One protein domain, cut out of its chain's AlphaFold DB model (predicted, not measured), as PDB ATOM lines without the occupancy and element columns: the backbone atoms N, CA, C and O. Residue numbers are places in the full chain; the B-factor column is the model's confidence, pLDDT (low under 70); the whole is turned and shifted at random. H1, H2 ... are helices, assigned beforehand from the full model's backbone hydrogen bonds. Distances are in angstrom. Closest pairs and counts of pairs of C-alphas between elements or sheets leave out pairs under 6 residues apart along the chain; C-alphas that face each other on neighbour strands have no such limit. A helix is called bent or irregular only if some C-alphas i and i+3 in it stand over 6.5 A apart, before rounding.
ATOM      1  N   PHE A  47      39.728 -19.444  25.653       87.75
ATOM      2  CA  PHE A  47      38.630 -19.365  26.612       87.75
ATOM      3  C   PHE A  47      38.780 -18.219  27.619       87.75
ATOM      4  O   PHE A  47      37.783 -17.829  28.217       87.75
ATOM      5  N   ASN A  48      39.978 -17.644  27.783       85.31
ATOM      6  CA  ASN A  48      40.167 -16.451  28.620       85.31
ATOM      7  C   ASN A  48      39.450 -15.213  28.056       85.31
ATOM      8  O   ASN A  48      39.080 -14.333  28.831       85.31
ATOM      9  N   ASP A  49      39.229 -15.171  26.740       85.81
ATOM     10  CA  ASP A  49      38.522 -14.082  26.058       85.81
ATOM     11  C   ASP A  49      37.017 -14.360  25.923       85.81
ATOM     12  O   ASP A  49      36.242 -13.504  25.490       85.81
ATOM     13  N   LEU A  50      36.575 -15.566  26.294       88.69
ATOM     14  CA  LEU A  50      35.167 -15.931  26.288       88.69
ATOM     15  C   LEU A  50      34.476 -15.331  27.519       88.69
ATOM     16  O   LEU A  50      35.038 -15.308  28.604       88.69
ATOM     17  N   ALA A  51      33.235 -14.863  27.385       90.12
ATOM     18  CA  ALA A  51      32.493 -14.360  28.540       90.12
ATOM     19  C   ALA A  51      32.274 -15.469  29.587       90.12
ATOM     20  O   ALA A  51      31.920 -16.597  29.241       90.12
ATOM     21  N   GLY A  52      32.383 -15.137  30.876       89.75
ATOM     22  CA  GLY A  52      32.272 -16.129  31.953       89.75
ATOM     23  C   GLY A  52      30.970 -16.921  31.979       89.75
ATOM     24  O   GLY A  52      30.990 -18.106  32.296       89.75
ATOM     25  N   SER A  53      29.854 -16.310  31.581       91.38
ATOM     26  CA  SER A  53      28.578 -17.016  31.412       91.38
ATOM     27  C   SER A  53      28.650 -18.095  30.327       91.38
ATOM     28  O   SER A  53      28.178 -19.209  30.534       91.38
ATOM     29  N   LEU A  54      29.308 -17.811  29.201       92.69
ATOM     30  CA  LEU A  54      29.489 -18.769  28.109       92.69
ATOM     31  C   LEU A  54      30.451 -19.899  28.501       92.69
ATOM     32  O   LEU A  54      30.230 -21.045  28.117       92.69
ATOM     33  N   VAL A  55      31.482 -19.607  29.301       93.06
ATOM     34  CA  VAL A  55      32.369 -20.641  29.862       93.06
ATOM     35  C   VAL A  55      31.591 -21.562  30.808       93.06
ATOM     36  O   VAL A  55      31.723 -22.780  30.725       93.06
ATOM     37  N   GLN A  56      30.730 -21.009  31.666       93.06
ATOM     38  CA  GLN A  56      29.865 -21.802  32.549       93.06
ATOM     39  C   GLN A  56      28.892 -22.683  31.767       93.06
ATOM     40  O   GLN A  56      28.740 -23.865  32.084       93.06
ATOM     41  N   ASP A  57      28.260 -22.131  30.730       93.31
ATOM     42  CA  ASP A  57      27.383 -22.886  29.837       93.31
ATOM     43  C   ASP A  57      28.143 -24.019  29.139       93.31
ATOM     44  O   ASP A  57      27.638 -25.139  29.048       93.31
ATOM     45  N   LEU A  58      29.383 -23.768  28.712       93.75
ATOM     46  CA  LEU A  58      30.240 -24.777  28.100       93.75
ATOM     47  C   LEU A  58      30.607 -25.902  29.078       93.75
ATOM     48  O   LEU A  58      30.484 -27.074  28.724       93.75
ATOM     49  N   ILE A  59      31.005 -25.570  30.313       94.06
ATOM     50  CA  ILE A  59      31.290 -26.558  31.368       94.06
ATOM     51  C   ILE A  59      30.048 -27.418  31.631       94.06
ATOM     52  O   ILE A  59      30.157 -28.643  31.719       94.06
ATOM     53  N   ARG A  60      28.864 -26.799  31.705       93.62
ATOM     54  CA  ARG A  60      27.593 -27.506  31.906       93.62
ATOM     55  C   ARG A  60      27.301 -28.473  30.759       93.62
ATOM     56  O   ARG A  60      27.077 -29.653  31.016       93.62
ATOM     57  N   LEU A  61      27.386 -28.006  29.510       93.94
ATOM     58  CA  LEU A  61      27.169 -28.827  28.313       93.94
ATOM     59  C   LEU A  61      28.140 -30.013  28.244       93.94
ATOM     60  O   LEU A  61      27.743 -31.133  27.916       93.94
ATOM     61  N   LEU A  62      29.415 -29.795  28.568       94.00
ATOM     62  CA  LEU A  62      30.419 -30.859  28.620       94.00
ATOM     63  C   LEU A  62      30.129 -31.857  29.746       94.00
ATOM     64  O   LEU A  62      30.291 -33.061  29.545       94.00
ATOM     65  N   GLY A  63      29.681 -31.384  30.908       93.50
ATOM     66  CA  GLY A  63      29.307 -32.239  32.032       93.50
ATOM     67  C   GLY A  63      28.098 -33.119  31.716       93.50
ATOM     68  O   GLY A  63      28.158 -34.337  31.871       93.50
ATOM     69  N   GLU A  64      27.023 -32.523  31.201       92.56
ATOM     70  CA  GLU A  64      25.791 -33.226  30.817       92.56
ATOM     71  C   GLU A  64      26.025 -34.240  29.691       92.56
ATOM     72  O   GLU A  64      25.478 -35.343  29.715       92.56
ATOM     73  N   SER A  65      26.898 -33.911  28.733       91.94
ATOM     74  CA  SER A  65      27.279 -34.821  27.646       91.94
ATOM     75  C   SER A  65      28.359 -35.843  28.027       91.94
ATOM     76  O   SER A  65      28.780 -36.615  27.165       91.94
ATOM     77  N   ARG A  66      28.807 -35.872  29.294       90.06
ATOM     78  CA  ARG A  66      29.909 -36.719  29.802       90.06
ATOM     79  C   ARG A  66      31.215 -36.572  29.012       90.06
ATOM     80  O   ARG A  66      31.984 -37.519  28.870       90.06
ATOM     81  N   ARG A  67      31.463 -35.374  28.487       91.88
ATOM     82  CA  ARG A  67      32.669 -34.997  27.737       91.88
ATOM     83  C   ARG A  67      33.607 -34.107  28.541       91.88
ATOM     84  O   ARG A  67      34.660 -33.745  28.026       91.88
ATOM     85  N   LEU A  68      33.249 -33.730  29.766       93.75
ATOM     86  CA  LEU A  68      34.125 -32.949  30.630       93.75
ATOM     87  C   LEU A  68      35.244 -33.847  31.170       93.75
ATOM     88  O   LEU A  68      35.014 -34.715  32.008       93.75
ATOM     89  N   THR A  69      36.458 -33.641  30.667       91.50
ATOM     90  CA  THR A  69      37.678 -34.299  31.151       91.50
ATOM     91  C   THR A  69      38.460 -33.363  32.067       91.50
ATOM     92  O   THR A  69      38.220 -32.156  32.091       91.50
ATOM     93  N   ARG A  70      39.440 -33.901  32.803       89.81
ATOM     94  CA  ARG A  70      40.355 -33.095  33.629       89.81
ATOM     95  C   ARG A  70      41.064 -32.014  32.806       89.81
ATOM     96  O   ARG A  70      41.064 -30.854  33.198       89.81
ATOM     97  N   ALA A  71      41.596 -32.390  31.647       89.06
ATOM     98  CA  ALA A  71      42.251 -31.483  30.713       89.06
ATOM     99  C   ALA A  71      41.303 -30.381  30.200       89.06
ATOM    100  O   ALA A  71      41.647 -29.203  30.235       89.06
ATOM    101  N   ALA A  72      40.071 -30.738  29.817       91.38
ATOM    102  CA  ALA A  72      39.058 -29.752  29.439       91.38
ATOM    103  C   ALA A  72      38.730 -28.796  30.593       91.38
ATOM    104  O   ALA A  72      38.624 -27.593  30.381       91.38
ATOM    105  N   LEU A  73      38.608 -29.313  31.817       91.62
ATOM    106  CA  LEU A  73      38.358 -28.488  32.991       91.62
ATOM    107  C   LEU A  73      39.514 -27.512  33.248       91.62
ATOM    108  O   LEU A  73      39.250 -26.339  33.469       91.62
ATOM    109  N   HIS A  74      40.774 -27.947  33.149       89.12
ATOM    110  CA  HIS A  74      41.934 -27.059  33.305       89.12
ATOM    111  C   HIS A  74      41.897 -25.871  32.326       89.12
ATOM    112  O   HIS A  74      42.126 -24.736  32.739       89.12
ATOM    113  N   LEU A  75      41.554 -26.119  31.055       89.00
ATOM    114  CA  LEU A  75      41.425 -25.080  30.022       89.00
ATOM    115  C   LEU A  75      40.291 -24.077  30.305       89.00
ATOM    116  O   LEU A  75      40.378 -22.923  29.894       89.00
ATOM    117  N   LEU A  76      39.224 -24.520  30.979       91.44
ATOM    118  CA  LEU A  76      38.019 -23.725  31.257       91.44
ATOM    119  C   LEU A  76      38.038 -23.045  32.633       91.44
ATOM    120  O   LEU A  76      37.153 -22.244  32.937       91.44
ATOM    121  N   LEU A  77      39.042 -23.328  33.467       90.12
ATOM    122  CA  LEU A  77      39.295 -22.590  34.702       90.12
ATOM    123  C   LEU A  77      39.980 -21.259  34.374       90.12
ATOM    124  O   LEU A  77      41.208 -21.148  34.256       90.12
ATOM    125  N   VAL A  78      39.130 -20.250  34.214       88.81
ATOM    126  CA  VAL A  78      39.475 -18.892  33.785       88.81
ATOM    127  C   VAL A  78      39.183 -17.865  34.893       88.81
ATOM    128  O   VAL A  78      38.324 -18.122  35.745       88.81
ATOM    129  N   PRO A  79      39.843 -16.690  34.895       87.56
ATOM    130  CA  PRO A  79      39.730 -15.702  35.979       87.56
ATOM    131  C   PRO A  79      38.323 -15.166  36.228       87.56
ATOM    132  O   PRO A  79      37.945 -14.889  37.358       87.56
ATOM    133  N   HIS A  80      37.521 -15.037  35.177       86.31
ATOM    134  CA  HIS A  80      36.185 -14.453  35.256       86.31
ATOM    135  C   HIS A  80      35.083 -15.509  35.525       86.31
ATOM    136  O   HIS A  80      33.889 -15.211  35.406       86.31
ATOM    137  N   LEU A  81      35.456 -16.754  35.858       88.69
ATOM    138  CA  LEU A  81      34.518 -17.832  36.173       88.69
ATOM    139  C   LEU A  81      33.909 -17.626  37.569       88.69
ATOM    140  O   LEU A  81      34.572 -17.823  38.583       88.69
ATOM    141  N   ARG A  82      32.623 -17.259  37.625       87.06
ATOM    142  CA  ARG A  82      31.917 -16.993  38.896       87.06
ATOM    143  C   ARG A  82      31.401 -18.241  39.610       87.06
ATOM    144  O   ARG A  82      31.426 -18.305  40.833       87.06
ATOM    145  N   GLU A  83      30.922 -19.217  38.851       88.94
ATOM    146  CA  GLU A  83      30.305 -20.435  39.361       88.94
ATOM    147  C   GLU A  83      30.926 -21.654  38.683       88.94
ATOM    148  O   GLU A  83      31.116 -21.677  37.467       88.94
ATOM    149  N   LEU A  84      31.220 -22.682  39.477       90.38
ATOM    150  CA  LEU A  84      31.705 -23.970  38.997       90.38
ATOM    151  C   LEU A  84      30.860 -25.080  39.618       90.38
ATOM    152  O   LEU A  84      30.885 -25.291  40.829       90.38
ATOM    153  N   SER A  85      30.138 -25.819  38.777       88.56
ATOM    154  CA  SER A  85      29.382 -27.000  39.194       88.56
ATOM    155  C   SER A  85      30.006 -28.257  38.604       88.56
ATOM    156  O   SER A  85      29.973 -28.470  37.395       88.56
ATOM    157  N   LEU A  86      30.533 -29.119  39.475       89.56
ATOM    158  CA  LEU A  86      31.050 -30.443  39.111       89.56
ATOM    159  C   LEU A  86      30.055 -31.569  39.425       89.56
ATOM    160  O   LEU A  86      30.420 -32.739  39.393       89.56
ATOM    161  N   ARG A  87      28.783 -31.244  39.701       89.19
ATOM    162  CA  ARG A  87      27.742 -32.252  39.988       89.19
ATOM    163  C   ARG A  87      27.619 -33.335  38.901       89.19
ATOM    164  O   ARG A  87      27.493 -34.496  39.279       89.19
ATOM    165  N   PRO A  88      27.694 -33.020  37.589       87.62
ATOM    166  CA  PRO A  88      27.642 -34.047  36.545       87.62
ATOM    167  C   PRO A  88      28.896 -34.938  36.489       87.62
ATOM    168  O   PRO A  88      28.871 -35.996  35.865       87.62
ATOM    169  N   CYS A  89      30.005 -34.506  37.103       89.88
ATOM    170  CA  CYS A  89      31.321 -35.141  37.003       89.88
ATOM    171  C   CYS A  89      32.032 -35.153  38.371       89.88
ATOM    172  O   CYS A  89      33.068 -34.502  38.532       89.88
ATOM    173  N   PRO A  90      31.507 -35.887  39.371       87.75
ATOM    174  CA  PRO A  90      32.041 -35.862  40.733       87.75
ATOM    175  C   PRO A  90      33.478 -36.386  40.823       87.75
ATOM    176  O   PRO A  90      34.224 -35.968  41.699       87.75
ATOM    177  N   SER A  91      33.905 -37.239  39.886       89.25
ATOM    178  CA  SER A  91      35.281 -37.747  39.809       89.25
ATOM    179  C   SER A  91      36.333 -36.661  39.560       89.25
ATOM    180  O   SER A  91      37.506 -36.876  39.851       89.25
ATOM    181  N   LEU A  92      35.937 -35.498  39.035       88.44
ATOM    182  CA  LEU A  92      36.838 -34.363  38.830       88.44
ATOM    183  C   LEU A  92      36.993 -33.507  40.094       88.44
ATOM    184  O   LEU A  92      37.943 -32.730  40.184       88.44
ATOM    185  N   ALA A  93      36.093 -33.636  41.074       89.31
ATOM    186  CA  ALA A  93      36.167 -32.896  42.326       89.31
ATOM    187  C   ALA A  93      37.303 -33.456  43.198       89.31
ATOM    188  O   ALA A  93      37.128 -34.395  43.968       89.31
ATOM    189  N   SER A  94      38.491 -32.875  43.049       88.75
ATOM    190  CA  SER A  94      39.699 -33.253  43.781       88.75
ATOM    191  C   SER A  94      40.400 -32.028  44.366       88.75
ATOM    192  O   SER A  94      40.209 -30.902  43.898       88.75
ATOM    193  N   ASN A  95      41.269 -32.248  45.357       87.12
ATOM    194  CA  ASN A  95      42.068 -31.180  45.968       87.12
ATOM    195  C   ASN A  95      42.933 -30.435  44.940       87.12
ATOM    196  O   ASN A  95      43.064 -29.217  45.025       87.12
ATOM    197  N   ALA A  96      43.464 -31.145  43.938       84.75
ATOM    198  CA  ALA A  96      44.242 -30.544  42.857       84.75
ATOM    199  C   ALA A  96      43.410 -29.534  42.045       84.75
ATOM    200  O   ALA A  96      43.884 -28.442  41.736       84.75
ATOM    201  N   ILE A  97      42.143 -29.855  41.762       86.75
ATOM    202  CA  ILE A  97      41.223 -28.916  41.110       86.75
ATOM    203  C   ILE A  97      40.888 -27.742  42.035       86.75
ATOM    204  O   ILE A  97      40.871 -26.606  41.574       86.75
ATOM    205  N   GLY A  98      40.694 -27.971  43.338       87.25
ATOM    206  CA  GLY A  98      40.472 -26.885  44.304       87.25
ATOM    207  C   GLY A  98      41.637 -25.884  44.372       87.25
ATOM    208  O   GLY A  98      41.423 -24.668  44.411       87.25
ATOM    209  N   GLN A  99      42.875 -26.380  44.318       85.81
ATOM    210  CA  GLN A  99      44.076 -25.544  44.225       85.81
ATOM    211  C   GLN A  99      44.118 -24.772  42.904       85.81
ATOM    212  O   GLN A  99      44.345 -23.562  42.909       85.81
ATOM    213  N   LEU A 100      43.832 -25.436  41.781       84.75
ATOM    214  CA  LEU A 100      43.824 -24.798  40.465       84.75
ATOM    215  C   LEU A 100      42.759 -23.693  40.362       84.75
ATOM    216  O   LEU A 100      43.055 -22.614  39.860       84.75
ATOM    217  N   VAL A 101      41.558 -23.917  40.905       87.19
ATOM    218  CA  VAL A 101      40.497 -22.897  41.022       87.19
ATOM    219  C   VAL A 101      40.992 -21.691  41.818       87.19
ATOM    220  O   VAL A 101      40.782 -20.552  41.407       87.19
ATOM    221  N   THR A 102      41.678 -21.922  42.937       85.56
ATOM    222  CA  THR A 102      42.230 -20.837  43.761       85.56
ATOM    223  C   THR A 102      43.295 -20.044  43.004       85.56
ATOM    224  O   THR A 102      43.311 -18.827  43.088       85.56
ATOM    225  N   LEU A 103      44.146 -20.707  42.221       83.88
ATOM    226  CA  LEU A 103      45.203 -20.048  41.448       83.88
ATOM    227  C   LEU A 103      44.692 -19.290  40.216       83.88
ATOM    228  O   LEU A 103      45.325 -18.326  39.794       83.88
ATOM    229  N   ARG A 104      43.610 -19.767  39.593       81.75
ATOM    230  CA  ARG A 104      43.159 -19.304  38.270       81.75
ATOM    231  C   ARG A 104      41.916 -18.434  38.315       81.75
ATOM    232  O   ARG A 104      41.820 -17.520  37.509       81.75
ATOM    233  N   CYS A 105      40.977 -18.732  39.211       82.44
ATOM    234  CA  CYS A 105      39.674 -18.066  39.291       82.44
ATOM    235  C   CYS A 105      39.606 -17.027  40.417       82.44
ATOM    236  O   CYS A 105      38.742 -16.159  40.388       82.44
ATOM    237  N   LYS A 106      40.504 -17.092  41.408       71.56
ATOM    238  CA  LYS A 106      40.665 -16.032  42.410       71.56
ATOM    239  C   LYS A 106      41.858 -15.158  42.017       71.56
ATOM    240  O   LYS A 106      42.976 -15.400  42.457       71.56
ATOM    241  N   GLY A 107      41.617 -14.204  41.120       60.88
ATOM    242  CA  GLY A 107      42.518 -13.064  40.933       60.88
ATOM    243  C   GLY A 107      42.332 -12.066  42.078       60.88
ATOM    244  O   GLY A 107      41.214 -11.955  42.583       60.88
ATOM    245  N   GLU A 108      43.425 -11.426  42.504       43.91
ATOM    246  CA  GLU A 108      43.438 -10.323  43.485       43.91
ATOM    247  C   GLU A 108      42.481  -9.179  43.116       43.91
ATOM    248  O   GLU A 108      42.335  -8.888  41.904       43.91
TER     249      GLU A 108
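AT A GLANCE: This is residues 47 to 108 of the 108 residues of an uncharacterized protein of Limosa lapponica baueri (UniProt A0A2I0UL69). Three short helices, H1, H2 and H3, have nearly parallel axes, and their centres make a triangle with H2 at its corner; a long loop runs back along the side that the helices leave open, with residues 81 to 88 passing between the levels of H1 and H3. H2 runs back beside H1, H3 runs the same way as H2, and the last printed residues trail away past the end of H3. The printed part has 62 residues, with three named helices in the order H1, H2, H3 and no named strand; the class is all helix, though under half of the residues, 30 of the 62, are in named elements. The whole is compact, with a radius of gyration of the C-alphas of 10.7 A, and its C-alphas span 32 by 25 by 17 A along the three main axes.

HOW THE PARTS SIT: Start at the first printed residue, Phe 47, and go along to H1, residues 52 to 64, the longest helix by residues. From its end a tight link of 5 residues takes you to H2, residues 70 to 76. H1 and H2 only just touch, with 3 pairs of C-alphas within 8 A, and H1 does so with residues 55 to 59 alone. Look for their closest C-alphas at Val 55 and Leu 76, 6.6 A apart. The lines of H1 and H2 stand at a shallow tilt of 23 degrees and run opposite ways, and the two form a helical hairpin, two helices in a row along the chain that touch and run opposite ways. Go on through the long link of 18 residues to H3, residues 95 to 104. H3 touches no helix; it is close to H2 but not clearly touching, with 1 pair of C-alphas within 8 A, those of His 74 and Leu 100, 7.7 A apart. H2 and H3 run the same way at a shallow tilt of 18 degrees. H1 and H3 are apart. In the backbones of H1, H2 and H3, every O i to N i+4 pair is within hydrogen-bond range.

IN THESE COORDINATES: Find C-alpha 52 at (32.272, -16.129, 31.953); from there H1 runs 18.3 A to C-alpha 64 at (25.791, -33.226, 30.817), and you can watch y fall on the way. H2 begins at C-alpha 70, at (40.355, -33.095, 33.629), and here y rises again over the 9.9 A to C-alpha 76. In the long link, look at C-alpha 81 at (34.518, -17.832, 36.173) and then at C-alpha 88 at (27.642, -34.047, 36.545): between these two places y has fallen once more. H3 spans 14.2 A from C-alpha 95 to C-alpha 104 at (43.159, -19.304, 38.270), with y rising as it does in H2. None of the three helices is bent or irregular.

THE WHOLE: The printed part runs from residue 47 to residue 108, the chain's last residue, and has no cut. The two C-alphas farthest apart are those of Ser 65, just after H1, and Glu 108, 33.3 A apart, while the first and last printed C-alphas, of Phe 47 and Glu 108, are 19.7 A apart. The long link from H2 to H3, residues 77 to 94, has C-alphas that lie 5 to 13 A from the mean of the C-alphas. The mean pLDDT of the printed part is 87.8; it is 93 in H1, 90 in H2 and 85 in H3. Look in the B-factor column at residues 107 to 108, and you will find the two printed residues under 70.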